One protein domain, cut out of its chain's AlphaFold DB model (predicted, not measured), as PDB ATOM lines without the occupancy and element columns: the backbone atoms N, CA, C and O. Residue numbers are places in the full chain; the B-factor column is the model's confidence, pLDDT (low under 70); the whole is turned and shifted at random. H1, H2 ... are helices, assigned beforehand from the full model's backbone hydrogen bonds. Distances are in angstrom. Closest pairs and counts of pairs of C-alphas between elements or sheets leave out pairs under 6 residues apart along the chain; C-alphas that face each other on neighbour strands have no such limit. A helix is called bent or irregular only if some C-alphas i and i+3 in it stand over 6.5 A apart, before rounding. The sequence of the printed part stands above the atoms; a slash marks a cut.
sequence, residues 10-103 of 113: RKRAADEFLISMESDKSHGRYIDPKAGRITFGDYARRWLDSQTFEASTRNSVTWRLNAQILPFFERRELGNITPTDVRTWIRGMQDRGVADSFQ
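This is residues 10 to 103 of the 113 residues of the protein "Phage-related integrase" of Pseudonocardia sp. Ae707_Ps1 (UniProt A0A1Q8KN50). The longest helix, H4, runs past the end of a helical hairpin made by H2 and H3, and residues 94 to 103 of H4 stick out from the body. H1 crosses H3 on one side of the hairpin and runs nearly opposite in direction to H4. The printed part has 94 residues with four named helices, H1 to H4 in chain order, and no named strand: the class is all helix. It is compact, with a radius of gyration of the C-alphas of 13.8 A and spans of 45 by 32 by 21 A.

H4, residues 83 to 103, touches no helix. It is near H3, residues 55 to 73, with 11 pairs of C-alphas within 10 A. H4 is also near H1, residues 10 to 26, with 5 such pairs, and is apart from H2, residues 40 to 50. H2 and H3 form a helical hairpin and touch, at a shallow tilt of 12 degrees, opposite ways; their closest C-alphas, of Phe 40 and Phe 73, are 6.0 A apart. H1, with residues 13 to 14 alone, touches residues 61 to 65 of H3; the closest C-alphas, of Ala 13 and Val 61, are 6.6 A apart. These two run the same way at a steep tilt of 69.7 degrees, only just short of about perpendicular. Every O i to N i+4 pair is within hydrogen-bond range in H2 and H4, against 12 of 13 in H1 and 12 of 15 in H3.

H4 is 30.2 A long and ends at C-alpha 103, (-5.402, -14.176, 15.815). H1 is 25.2 A long and begins at C-alpha 10, (-2.014, -31.570, 7.175). H2 measures 15.2 A and H3 24.8 A. H3 has a kink of 39 degrees near residue 66 and is irregular, but only just: C-alphas 67 and 70 are 6.8 A apart.

The two C-alphas farthest apart, of Pro 33 and Gln 103, are 45.3 A apart. The printed part has no cut. The link from H1 to H2, residues 27 to 39, is long. The mean pLDDT of the printed part is 70.9, and residues 10 to 36 and 94 to 103 are under 70.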
ATOM      1  N   ARG A  10      -1.960 -32.519   8.295       52.22
ATOM      2  CA  ARG A  10      -2.014 -31.570   7.175       52.22
ATOM      3  C   ARG A  10      -0.637 -31.006   6.818       52.22
ATOM      4  O   ARG A  10      -0.412 -30.750   5.642       52.22
ATOM      5  N   LYS A  11       0.264 -30.869   7.800       52.28
ATOM      6  CA  LYS A  11       1.683 -30.520   7.593       52.28
ATOM      7  C   LYS A  11       2.442 -31.655   6.913       52.28
ATOM      8  O   LYS A  11       3.139 -31.428   5.932       52.28
ATOM      9  N   ARG A  12       2.187 -32.885   7.366       59.88
ATOM     10  CA  ARG A  12       2.893 -34.084   6.911       59.88
ATOM     11  C   ARG A  12       2.870 -34.287   5.393       59.88
ATOM     12  O   ARG A  12       3.878 -34.674   4.834       59.88
ATOM     13  N   ALA A  13       1.765 -33.965   4.717       59.34
ATOM     14  CA  ALA A  13       1.669 -34.120   3.263       59.34
ATOM     15  C   ALA A  13       2.554 -33.130   2.477       59.34
ATOM     16  O   ALA A  13       3.042 -33.462   1.402       59.34
ATOM     17  N   ALA A  14       2.752 -31.914   3.000       59.03
ATOM     18  CA  ALA A  14       3.664 -30.943   2.395       59.03
ATOM     19  C   ALA A  14       5.127 -31.348   2.639       59.03
ATOM     20  O   ALA A  14       5.942 -31.266   1.724       59.03
ATOM     21  N   ASP A  15       5.425 -31.852   3.839       63.25
ATOM     22  CA  ASP A  15       6.746 -32.388   4.178       63.25
ATOM     23  C   ASP A  15       7.076 -33.635   3.335       63.25
ATOM     24  O   ASP A  15       8.168 -33.732   2.785       63.25
ATOM     25  N   GLU A  16       6.125 -34.557   3.147       67.00
ATOM     26  CA  GLU A  16       6.280 -35.751   2.299       67.00
ATOM     27  C   GLU A  16       6.511 -35.391   0.825       67.00
ATOM     28  O   GLU A  16       7.367 -35.993   0.179       67.00
ATOM     29  N   PHE A  17       5.817 -34.377   0.298       66.62
ATOM     30  CA  PHE A  17       6.071 -33.862  -1.051       66.62
ATOM     31  C   PHE A  17       7.496 -33.298  -1.189       66.62
ATOM     32  O   PHE A  17       8.173 -33.553  -2.186       66.62
ATOM     33  N   LEU A  18       7.984 -32.567  -0.182       66.88
ATOM     34  CA  LEU A  18       9.336 -31.999  -0.196       66.88
ATOM     35  C   LEU A  18      10.421 -33.071  -0.057       66.88
ATOM     36  O   LEU A  18      11.415 -33.016  -0.776       66.88
ATOM     37  N   ILE A  19      10.201 -34.081   0.788       68.19
ATOM     38  CA  ILE A  19      11.088 -35.247   0.904       68.19
ATOM     39  C   ILE A  19      11.105 -36.035  -0.411       68.19
ATOM     40  O   ILE A  19      12.176 -36.417  -0.876       68.19
ATOM     41  N   SER A  20       9.944 -36.236  -1.043       68.44
ATOM     42  CA  SER A  20       9.844 -36.885  -2.356       68.44
ATOM     43  C   SER A  20      10.624 -36.115  -3.417       68.44
ATOM     44  O   SER A  20      11.333 -36.725  -4.207       68.44
ATOM     45  N   MET A  21      10.543 -34.785  -3.420       69.94
ATOM     46  CA  MET A  21      11.282 -33.945  -4.363       69.94
ATOM     47  C   MET A  21      12.793 -33.985  -4.121       69.94
ATOM     48  O   MET A  21      13.568 -34.040  -5.074       69.94
ATOM     49  N   GLU A  22      13.235 -33.947  -2.864       66.19
ATOM     50  CA  GLU A  22      14.659 -34.029  -2.520       66.19
ATOM     51  C   GLU A  22      15.227 -35.426  -2.817       66.19
ATOM     52  O   GLU A  22      16.343 -35.553  -3.332       66.19
ATOM     53  N   SER A  23      14.426 -36.476  -2.612       68.50
ATOM     54  CA  SER A  23      14.726 -37.840  -3.060       68.50
ATOM     55  C   SER A  23      14.793 -37.930  -4.590       68.50
ATOM     56  O   SER A  23      15.776 -38.435  -5.121       68.50
ATOM     57  N   ASP A  24      13.840 -37.353  -5.326       64.75
ATOM     58  CA  ASP A  24      13.852 -37.344  -6.796       64.75
ATOM     59  C   ASP A  24      15.058 -36.578  -7.372       64.75
ATOM     60  O   ASP A  24      15.640 -36.999  -8.378       64.75
ATOM     61  N   LYS A  25      15.472 -35.482  -6.719       63.50
ATOM     62  CA  LYS A  25      16.690 -34.730  -7.061       63.50
ATOM     63  C   LYS A  25      17.958 -35.543  -6.796       63.50
ATOM     64  O   LYS A  25      18.826 -35.612  -7.663       63.50
ATOM     65  N   SER A  26      18.074 -36.153  -5.616       60.56
ATOM     66  CA  SER A  26      19.271 -36.908  -5.210       60.56
ATOM     67  C   SER A  26      19.427 -38.237  -5.950       60.56
ATOM     68  O   SER A  26      20.547 -38.631  -6.262       60.56
ATOM     69  N   HIS A  27      18.326 -38.901  -6.308       61.88
ATOM     70  CA  HIS A  27      18.335 -40.178  -7.029       61.88
ATOM     71  C   HIS A  27      18.676 -40.039  -8.524       61.88
ATOM     72  O   HIS A  27      18.568 -41.010  -9.270       61.88
ATOM     73  N   GLY A  28      19.038 -38.845  -9.005       52.53
ATOM     74  CA  GLY A  28      19.438 -38.633 -10.398       52.53
ATOM     75  C   GLY A  28      18.296 -38.741 -11.415       52.53
ATOM     76  O   GLY A  28      18.503 -38.424 -12.583       52.53
ATOM     77  N   ARG A  29      17.072 -39.100 -10.990       52.88
ATOM     78  CA  ARG A  29      15.870 -39.098 -11.847       52.88
ATOM     79  C   ARG A  29      15.563 -37.715 -12.415       52.88
ATOM     80  O   ARG A  29      14.884 -37.618 -13.431       52.88
ATOM     81  N   TYR A  30      16.062 -36.663 -11.766       52.78
ATOM     82  CA  TYR A  30      15.840 -35.277 -12.154       52.78
ATOM     83  C   TYR A  30      17.069 -34.573 -12.760       52.78
ATOM     84  O   TYR A  30      17.066 -33.356 -12.920       52.78
ATOM     85  N   ILE A  31      18.133 -35.299 -13.114       47.38
ATOM     86  CA  ILE A  31      19.312 -34.695 -13.753       47.38
ATOM     87  C   ILE A  31      19.209 -34.878 -15.271       47.38
ATOM     88  O   ILE A  31      19.981 -35.599 -15.890       47.38
ATOM     89  N   ASP A  32      18.241 -34.200 -15.886       51.97
ATOM     90  CA  ASP A  32      18.426 -33.729 -17.258       51.97
ATOM     91  C   ASP A  32      18.834 -32.246 -17.150       51.97
ATOM     92  O   ASP A  32      18.087 -31.447 -16.574       51.97
ATOM     93  N   PRO A  33      20.005 -31.830 -17.662       50.47
ATOM     94  CA  PRO A  33      20.441 -30.431 -17.659       50.47
ATOM     95  C   PRO A  33      19.434 -29.462 -18.310       50.47
ATOM     96  O   PRO A  33      19.477 -28.258 -18.057       50.47
ATOM     97  N   LYS A  34      18.502 -29.968 -19.133       52.56
ATOM     98  CA  LYS A  34      17.356 -29.221 -19.671       52.56
ATOM     99  C   LYS A  34      16.127 -29.261 -18.752       52.56
ATOM    100  O   LYS A  34      15.357 -28.303 -18.766       52.56
ATOM    101  N   ALA A  35      15.952 -30.303 -17.929       54.47
ATOM    102  CA  ALA A  35      14.873 -30.402 -16.934       54.47
ATOM    103  C   ALA A  35      15.032 -29.423 -15.765       54.47
ATOM    104  O   ALA A  35      14.037 -29.071 -15.137       54.47
ATOM    105  N   GLY A  36      16.234 -28.884 -15.537       57.94
ATOM    106  CA  GLY A  36      16.437 -27.765 -14.611       57.94
ATOM    107  C   GLY A  36      15.564 -26.539 -14.917       57.94
ATOM    108  O   GLY A  36      15.295 -25.775 -13.999       57.94
ATOM    109  N   ARG A  37      15.072 -26.396 -16.159       70.38
ATOM    110  CA  ARG A  37      14.230 -25.278 -16.620       70.38
ATOM    111  C   ARG A  37      12.734 -25.472 -16.412       70.38
ATOM    112  O   ARG A  37      11.973 -24.544 -16.679       70.38
ATOM    113  N   ILE A  38      12.271 -26.662 -16.012       82.19
ATOM    114  CA  ILE A  38      10.834 -26.795 -15.766       82.19
ATOM    115  C   ILE A  38      10.482 -26.067 -14.478       82.19
ATOM    116  O   ILE A  38      11.222 -26.086 -13.488       82.19
ATOM    117  N   THR A  39       9.340 -25.400 -14.510       86.75
ATOM    118  CA  THR A  39       8.856 -24.690 -13.343       86.75
ATOM    119  C   THR A  39       8.406 -25.690 -12.284       86.75
ATOM    120  O   THR A  39       7.965 -26.808 -12.578       86.75
ATOM    121  N   PHE A  40       8.494 -25.283 -11.027       83.56
ATOM    122  CA  PHE A  40       7.950 -26.047  -9.920       83.56
ATOM    123  C   PHE A  40       6.465 -26.368 -10.117       83.56
ATOM    124  O   PHE A  40       6.029 -27.464  -9.773       83.56
ATOM    125  N   GLY A  41       5.684 -25.428 -10.663       84.69
ATOM    126  CA  GLY A  41       4.257 -25.628 -10.907       84.69
ATOM    127  C   GLY A  41       3.984 -26.786 -11.860       84.69
ATOM    128  O   GLY A  41       3.135 -27.636 -11.583       84.69
ATOM    129  N   ASP A  42       4.753 -26.868 -12.943       85.12
ATOM    130  CA  ASP A  42       4.631 -27.958 -13.911       85.12
ATOM    131  C   ASP A  42       5.070 -29.295 -13.315       85.12
ATOM    132  O   ASP A  42       4.414 -30.317 -13.530       85.12
ATOM    133  N   TYR A  43       6.141 -29.295 -12.517       82.75
ATOM    134  CA  TYR A  43       6.561 -30.484 -11.778       82.75
ATOM    135  C   TYR A  43       5.483 -30.952 -10.794       82.75
ATOM    136  O   TYR A  43       5.131 -32.128 -10.791       82.75
ATOM    137  N   ALA A  44       4.910 -30.042 -10.003       82.88
ATOM    138  CA  ALA A  44       3.894 -30.368  -9.006       82.88
ATOM    139  C   ALA A  44       2.636 -30.984  -9.637       82.88
ATOM    140  O   ALA A  44       2.075 -31.927  -9.080       82.88
ATOM    141  N   ARG A  45       2.216 -30.503 -10.817       84.19
ATOM    142  CA  ARG A  45       1.114 -31.112 -11.584       84.19
ATOM    143  C   ARG A  45       1.457 -32.531 -12.040       84.19
ATOM    144  O   ARG A  45       0.688 -33.447 -11.776       84.19
ATOM    145  N   ARG A  46       2.635 -32.729 -12.645       83.12
ATOM    146  CA  ARG A  46       3.094 -34.061 -13.089       83.12
ATOM    147  C   ARG A  46       3.221 -35.046 -11.931       83.12
ATOM    148  O   ARG A  46       2.857 -36.207 -12.077       83.12
ATOM    149  N   TRP A  47       3.718 -34.581 -10.786       81.00
ATOM    150  CA  TRP A  47       3.800 -35.383  -9.570       81.00
ATOM    151  C   TRP A  47       2.403 -35.769  -9.080       81.00
ATOM    152  O   TRP A  47       2.145 -36.945  -8.870       81.00
ATOM    153  N   LEU A  48       1.457 -34.827  -8.992       80.81
ATOM    154  CA  LEU A  48       0.070 -35.136  -8.616       80.81
ATOM    155  C   LEU A  48      -0.590 -36.167  -9.545       80.81
ATOM    156  O   LEU A  48      -1.389 -36.981  -9.078       80.81
ATOM    157  N   ASP A  49      -0.287 -36.127 -10.842       81.62
ATOM    158  CA  ASP A  49      -0.807 -37.073 -11.838       81.62
ATOM    159  C   ASP A  49      -0.153 -38.457 -11.760       81.62
ATOM    160  O   ASP A  49      -0.800 -39.443 -12.101       81.62
ATOM    161  N   SER A  50       1.083 -38.557 -11.261       78.94
ATOM    162  CA  SER A  50       1.766 -39.843 -11.081       78.94
ATOM    163  C   SER A  50       1.413 -40.557  -9.773       78.94
ATOM    164  O   SER A  50       1.672 -41.754  -9.652       78.94
ATOM    165  N   GLN A  51       0.829 -39.859  -8.792       78.06
ATOM    166  CA  GLN A  51       0.480 -40.452  -7.501       78.06
ATOM    167  C   GLN A  51      -0.876 -41.175  -7.521       78.06
ATOM    168  O   GLN A  51      -1.914 -40.597  -7.842       78.06
ATOM    169  N   THR A  52      -0.884 -42.418  -7.041       78.62
ATOM    170  CA  THR A  52      -2.070 -43.274  -6.864       78.62
ATOM    171  C   THR A  52      -2.788 -42.995  -5.537       78.62
ATOM    172  O   THR A  52      -3.010 -43.879  -4.712       78.62
ATOM    173  N   PHE A  53      -3.122 -41.729  -5.279       76.62
ATOM    174  CA  PHE A  53      -3.865 -41.356  -4.075       76.62
ATOM    175  C   PHE A  53      -5.350 -41.724  -4.174       76.62
ATOM    176  O   PHE A  53      -5.982 -41.521  -5.209       76.62
ATOM    177  N   GLU A  54      -5.939 -42.131  -3.048       76.06
ATOM    178  CA  GLU A  54      -7.391 -42.084  -2.835       76.06
ATOM    179  C   GLU A  54      -7.929 -40.667  -3.124       76.06
ATOM    180  O   GLU A  54      -7.285 -39.666  -2.788       76.06
ATOM    181  N   ALA A  55      -9.125 -40.553  -3.711       75.50
ATOM    182  CA  ALA A  55      -9.653 -39.281  -4.229       75.50
ATOM    183  C   ALA A  55      -9.707 -38.150  -3.175       75.50
ATOM    184  O   ALA A  55      -9.407 -36.988  -3.465       75.50
ATOM    185  N   SER A  56     -10.036 -38.484  -1.924       73.69
ATOM    186  CA  SER A  56     -10.084 -37.534  -0.801       73.69
ATOM    187  C   SER A  56      -8.696 -37.018  -0.397       73.69
ATOM    188  O   SER A  56      -8.522 -35.833  -0.073       73.69
ATOM    189  N   THR A  57      -7.690 -37.890  -0.468       73.44
ATOM    190  CA  THR A  57      -6.283 -37.562  -0.232       73.44
ATOM    191  C   THR A  57      -5.763 -36.679  -1.357       73.44
ATOM    192  O   THR A  57      -5.190 -35.629  -1.068       73.44
ATOM    193  N   ARG A  58      -6.062 -37.017  -2.620       80.25
ATOM    194  CA  ARG A  58      -5.680 -36.207  -3.786       80.25
ATOM    195  C   ARG A  58      -6.168 -34.768  -3.654       80.25
ATOM    196  O   ARG A  58      -5.357 -33.850  -3.684       80.25
ATOM    197  N   ASN A  59      -7.460 -34.570  -3.390       79.44
ATOM    198  CA  ASN A  59      -8.042 -33.233  -3.237       79.44
ATOM    199  C   ASN A  59      -7.378 -32.431  -2.110       79.44
ATOM    200  O   ASN A  59      -7.069 -31.250  -2.271       79.44
ATOM    201  N   SER A  60      -7.110 -33.081  -0.975       78.62
ATOM    202  CA  SER A  60      -6.440 -32.442   0.160       78.62
ATOM    203  C   SER A  60      -5.005 -32.018  -0.166       78.62
ATOM    204  O   SER A  60      -4.565 -30.954   0.270       78.62
ATOM    205  N   VAL A  61      -4.264 -32.846  -0.906       79.38
ATOM    206  CA  VAL A  61      -2.881 -32.570  -1.321       79.38
ATOM    207  C   VAL A  61      -2.854 -31.463  -2.375       79.38
ATOM    208  O   VAL A  61      -2.118 -30.490  -2.219       79.38
ATOM    209  N   THR A  62      -3.712 -31.547  -3.393       83.50
ATOM    210  CA  THR A  62      -3.846 -30.526  -4.438       83.50
ATOM    211  C   THR A  62      -4.205 -29.165  -3.850       83.50
ATOM    212  O   THR A  62      -3.580 -28.167  -4.205       83.50
ATOM    213  N   TRP A  63      -5.161 -29.098  -2.919       84.50
ATOM    214  CA  TRP A  63      -5.514 -27.835  -2.266       84.50
ATOM    215  C   TRP A  63      -4.319 -27.227  -1.519       84.50
ATOM    216  O   TRP A  63      -4.064 -26.034  -1.648       84.50
ATOM    217  N   ARG A  64      -3.535 -28.037  -0.793       77.31
ATOM    218  CA  ARG A  64      -2.347 -27.551  -0.066       77.31
ATOM    219  C   ARG A  64      -1.262 -27.042  -0.999       77.31
ATOM    220  O   ARG A  64      -0.732 -25.962  -0.756       77.31
ATOM    221  N   LEU A  65      -0.960 -27.785  -2.063       81.19
ATOM    222  CA  LEU A  65       0.009 -27.352  -3.068       81.19
ATOM    223  C   LEU A  65      -0.382 -25.987  -3.642       81.19
ATOM    224  O   LEU A  65       0.439 -25.075  -3.630       81.19
ATOM    225  N   ASN A  66      -1.647 -25.815  -4.036       83.44
ATOM    226  CA  ASN A  66      -2.157 -24.550  -4.572       83.44
ATOM    227  C   ASN A  66      -2.177 -23.411  -3.546       83.44
ATOM    228  O   ASN A  66      -1.826 -22.287  -3.883       83.44
ATOM    229  N   ALA A  67      -2.574 -23.675  -2.301       82.44
ATOM    230  CA  ALA A  67      -2.750 -22.623  -1.301       82.44
ATOM    231  C   ALA A  67      -1.439 -22.196  -0.622       82.44
ATOM    232  O   ALA A  67      -1.306 -21.045  -0.216       82.44
ATOM    233  N   GLN A  68      -0.487 -23.116  -0.447       78.19
ATOM    234  CA  GLN A  68       0.658 -22.905   0.448       78.19
ATOM    235  C   GLN A  68       2.003 -22.864  -0.272       78.19
ATOM    236  O   GLN A  68       2.915 -22.181   0.192       78.19
ATOM    237  N   ILE A  69       2.143 -23.597  -1.375       80.00
ATOM    238  CA  ILE A  69       3.450 -23.869  -1.983       80.00
ATOM    239  C   ILE A  69       3.587 -23.150  -3.331       80.00
ATOM    240  O   ILE A  69       4.552 -22.413  -3.551       80.00
ATOM    241  N   LEU A  70       2.591 -23.295  -4.211       83.12
ATOM    242  CA  LEU A  70       2.568 -22.654  -5.525       83.12
ATOM    243  C   LEU A  70       2.703 -21.121  -5.478       83.12
ATOM    244  O   LEU A  70       3.498 -20.608  -6.262       83.12
ATOM    245  N   PRO A  71       2.103 -20.374  -4.529       85.44
ATOM    246  CA  PRO A  71       2.253 -18.917  -4.488       85.44
ATOM    247  C   PRO A  71       3.703 -18.423  -4.355       85.44
ATOM    248  O   PRO A  71       3.988 -17.268  -4.659       85.44
ATOM    249  N   PHE A  72       4.626 -19.277  -3.901       80.81
ATOM    250  CA  PHE A  72       6.034 -18.927  -3.694       80.81
ATOM    251  C   PHE A  72       6.957 -19.525  -4.748       80.81
ATOM    252  O   PHE A  72       7.929 -18.886  -5.161       80.81
ATOM    253  N   PHE A  73       6.674 -20.761  -5.157       82.38
ATOM    254  CA  PHE A  73       7.588 -21.537  -5.982       82.38
ATOM    255  C   PHE A  73       7.094 -21.770  -7.400       82.38
ATOM    256  O   PHE A  73       7.932 -22.100  -8.225       82.38
ATOM    257  N   GLU A  74       5.812 -21.550  -7.725       84.56
ATOM    258  CA  GLU A  74       5.207 -21.955  -9.008       84.56
ATOM    259  C   GLU A  74       6.061 -21.584 -10.219       84.56
ATOM    260  O   GLU A  74       6.310 -22.444 -11.053       84.56
ATOM    261  N   ARG A  75       6.543 -20.338 -10.284       85.38
ATOM    262  CA  ARG A  75       7.329 -19.809 -11.412       85.38
ATOM    263  C   ARG A  75       8.835 -20.042 -11.289       85.38
ATOM    264  O   ARG A  75       9.572 -19.686 -12.204       85.38
ATOM    265  N   ARG A  76       9.311 -20.571 -10.161       83.69
ATOM    266  CA  ARG A  76      10.730 -20.875  -9.976       83.69
ATOM    267  C   ARG A  76      11.061 -22.174 -10.693       83.69
ATOM    268  O   ARG A  76      10.349 -23.168 -10.577       83.69
ATOM    269  N   GLU A  77      12.165 -22.148 -11.417       84.81
ATOM    270  CA  GLU A  77      12.774 -23.335 -12.001       84.81
ATOM    271  C   GLU A  77      13.151 -24.327 -10.898       84.81
ATOM    272  O   GLU A  77      13.776 -23.941  -9.905       84.81
ATOM    273  N   LEU A  78      12.787 -25.607 -11.052       77.50
ATOM    274  CA  LEU A  78      13.013 -26.597  -9.995       77.50
ATOM    275  C   LEU A  78      14.508 -26.751  -9.674       77.50
ATOM    276  O   LEU A  78      14.868 -26.965  -8.512       77.50
ATOM    277  N   GLY A  79      15.376 -26.586 -10.679       74.88
ATOM    278  CA  GLY A  79      16.833 -26.601 -10.521       74.88
ATOM    279  C   GLY A  79      17.378 -25.458  -9.657       74.88
ATOM    280  O   GLY A  79      18.375 -25.650  -8.968       74.88
ATOM    281  N   ASN A  80      16.688 -24.315  -9.613       79.81
ATOM    282  CA  ASN A  80      17.101 -23.136  -8.841       79.81
ATOM    283  C   ASN A  80      16.531 -23.112  -7.416       79.81
ATOM    284  O   ASN A  80      16.869 -22.225  -6.636       79.81
ATOM    285  N   ILE A  81      15.657 -24.058  -7.056       77.38
ATOM    286  CA  ILE A  81      15.149 -24.175  -5.686       77.38
ATOM    287  C   ILE A  81      16.179 -24.918  -4.842       77.38
ATOM    288  O   ILE A  81      16.392 -26.124  -5.017       77.38
ATOM    289  N   THR A  82      16.794 -24.195  -3.911       75.69
ATOM    290  CA  THR A  82      17.800 -24.738  -2.997       75.69
ATOM    291  C   THR A  82      17.164 -25.256  -1.701       75.69
ATOM    292  O   THR A  82      16.090 -24.791  -1.303       75.69
ATOM    293  N   PRO A  83      17.840 -26.151  -0.955       70.69
ATOM    294  CA  PRO A  83      17.394 -26.547   0.383       70.69
ATOM    295  C   PRO A  83      17.236 -25.356   1.346       70.69
ATOM    296  O   PRO A  83      16.425 -25.392   2.273       70.69
ATOM    297  N   THR A  84      17.996 -24.276   1.140       76.56
ATOM    298  CA  THR A  84      17.880 -23.046   1.934       76.56
ATOM    299  C   THR A  84      16.591 -22.290   1.627       76.56
ATOM    300  O   THR A  84      15.929 -21.858   2.569       76.56
ATOM    301  N   ASP A  85      16.184 -22.182   0.358       78.25
ATOM    302  CA  ASP A  85      14.895 -21.573  -0.016       78.25
ATOM    303  C   ASP A  85      13.724 -22.300   0.653       78.25
ATOM    304  O   ASP A  85      12.816 -21.668   1.199       78.25
ATOM    305  N   VAL A  86      13.782 -23.635   0.671       74.50
ATOM    306  CA  VAL A  86      12.764 -24.478   1.307       74.50
ATOM    307  C   VAL A  86      12.719 -24.234   2.817       74.50
ATOM    308  O   VAL A  86      11.645 -23.985   3.360       74.50
ATOM    309  N   ARG A  87      13.869 -24.221   3.510       73.38
ATOM    310  CA  ARG A  87      13.925 -23.917   4.956       73.38
ATOM    311  C   ARG A  87      13.382 -22.527   5.287       73.38
ATOM    312  O   ARG A  87      12.669 -22.377   6.279       73.38
ATOM    313  N   THR A  88      13.704 -21.527   4.470       80.25
ATOM    314  CA  THR A  88      13.201 -20.155   4.633       80.25
ATOM    315  C   THR A  88      11.685 -20.106   4.475       80.25
ATOM    316  O   THR A  88      11.000 -19.504   5.302       80.25
ATOM    317  N   TRP A  89      11.140 -20.792   3.470       81.12
ATOM    318  CA  TRP A  89       9.694 -20.906   3.291       81.12
ATOM    319  C   TRP A  89       9.013 -21.631   4.464       81.12
ATOM    320  O   TRP A  89       8.006 -21.134   4.966       81.12
ATOM    321  N   ILE A  90       9.580 -22.737   4.966       74.75
ATOM    322  CA  ILE A  90       9.044 -23.462   6.135       74.75
ATOM    323  C   ILE A  90       8.969 -22.540   7.355       74.75
ATOM    324  O   ILE A  90       7.937 -22.507   8.026       74.75
ATOM    325  N   ARG A  91      10.028 -21.768   7.632       75.38
ATOM    326  CA  ARG A  91      10.025 -20.787   8.729       75.38
ATOM    327  C   ARG A  91       8.940 -19.732   8.529       75.38
ATOM    328  O   ARG A  91       8.135 -19.525   9.426       75.38
ATOM    329  N   GLY A  92       8.824 -19.164   7.327       75.62
ATOM    330  CA  GLY A  92       7.763 -18.201   7.017       75.62
ATOM    331  C   GLY A  92       6.347 -18.775   7.171       75.62
ATOM    332  O   GLY A  92       5.443 -18.085   7.635       75.62
ATOM    333  N   MET A  93       6.139 -20.048   6.829       73.25
ATOM    334  CA  MET A  93       4.868 -20.750   7.048       73.25
ATOM    335  C   MET A  93       4.589 -21.009   8.532       73.25
ATOM    336  O   MET A  93       3.435 -20.943   8.954       73.25
ATOM    337  N   GLN A  94       5.620 -21.295   9.331       69.38
ATOM    338  CA  GLN A  94       5.493 -21.417  10.783       69.38
ATOM    339  C   GLN A  94       5.133 -20.073  11.412       69.38
ATOM    340  O   GLN A  94       4.181 -20.033  12.180       69.38
ATOM    341  N   ASP A  95       5.789 -18.984  11.019       69.38
ATOM    342  CA  ASP A  95       5.490 -17.640  11.525       69.38
ATOM    343  C   ASP A  95       4.068 -17.200  11.155       69.38
ATOM    344  O   ASP A  95       3.342 -16.674  11.993       69.38
ATOM    345  N   ARG A  96       3.618 -17.493   9.926       66.19
ATOM    346  CA  ARG A  96       2.228 -17.248   9.501       66.19
ATOM    347  C   ARG A  96       1.225 -18.126  10.237       66.19
ATOM    348  O   ARG A  96       0.171 -17.639  10.611       66.19
ATOM    349  N   GLY A  97       1.544 -19.396  10.479       59.34
ATOM    350  CA  GLY A  97       0.700 -20.291  11.271       59.34
ATOM    351  C   GLY A  97       0.639 -19.893  12.749       59.34
ATOM    352  O   GLY A  97      -0.399 -20.053  13.388       59.34
ATOM    353  N   VAL A  98       1.726 -19.337  13.288       50.50
ATOM    354  CA  VAL A  98       1.783 -18.728  14.624       50.50
ATOM    355  C   VAL A  98       0.972 -17.430  14.646       50.50
ATOM    356  O   VAL A  98       0.210 -17.222  15.581       50.50
ATOM    357  N   ALA A  99       1.034 -16.603  13.601       44.44
ATOM    358  CA  ALA A  99       0.217 -15.396  13.477       44.44
ATOM    359  C   ALA A  99      -1.288 -15.708  13.329       44.44
ATOM    360  O   ALA A  99      -2.098 -15.122  14.044       44.44
ATOM    361  N   ASP A 100      -1.668 -16.679  12.491       42.06
ATOM    362  CA  ASP A 100      -3.058 -17.141  12.331       42.06
ATOM    363  C   ASP A 100      -3.599 -17.761  13.629       42.06
ATOM    364  O   ASP A 100      -4.740 -17.510  14.027       42.06
ATOM    365  N   SER A 101      -2.783 -18.555  14.332       41.59
ATOM    366  CA  SER A 101      -3.177 -19.138  15.623       41.59
ATOM    367  C   SER A 101      -3.217 -18.110  16.757       41.59
ATOM    368  O   SER A 101      -4.066 -18.229  17.642       41.59
ATOM    369  N   PHE A 102      -2.390 -17.061  16.703       33.53
ATOM    370  CA  PHE A 102      -2.456 -15.917  17.611       33.53
ATOM    371  C   PHE A 102      -3.730 -15.085  17.381       33.53
ATOM    372  O   PHE A 102      -4.407 -14.719  18.344       33.53
ATOM    373  N   GLN A 103      -4.141 -14.866  16.126       41.53
ATOM    374  CA  GLN A 103      -5.402 -14.176  15.815       41.53
ATOM    375  C   GLN A 103      -6.649 -15.000  16.179       41.53
ATOM    376  O   GLN A 103      -7.670 -14.427  16.559       41.53
TER     377      GLN A 103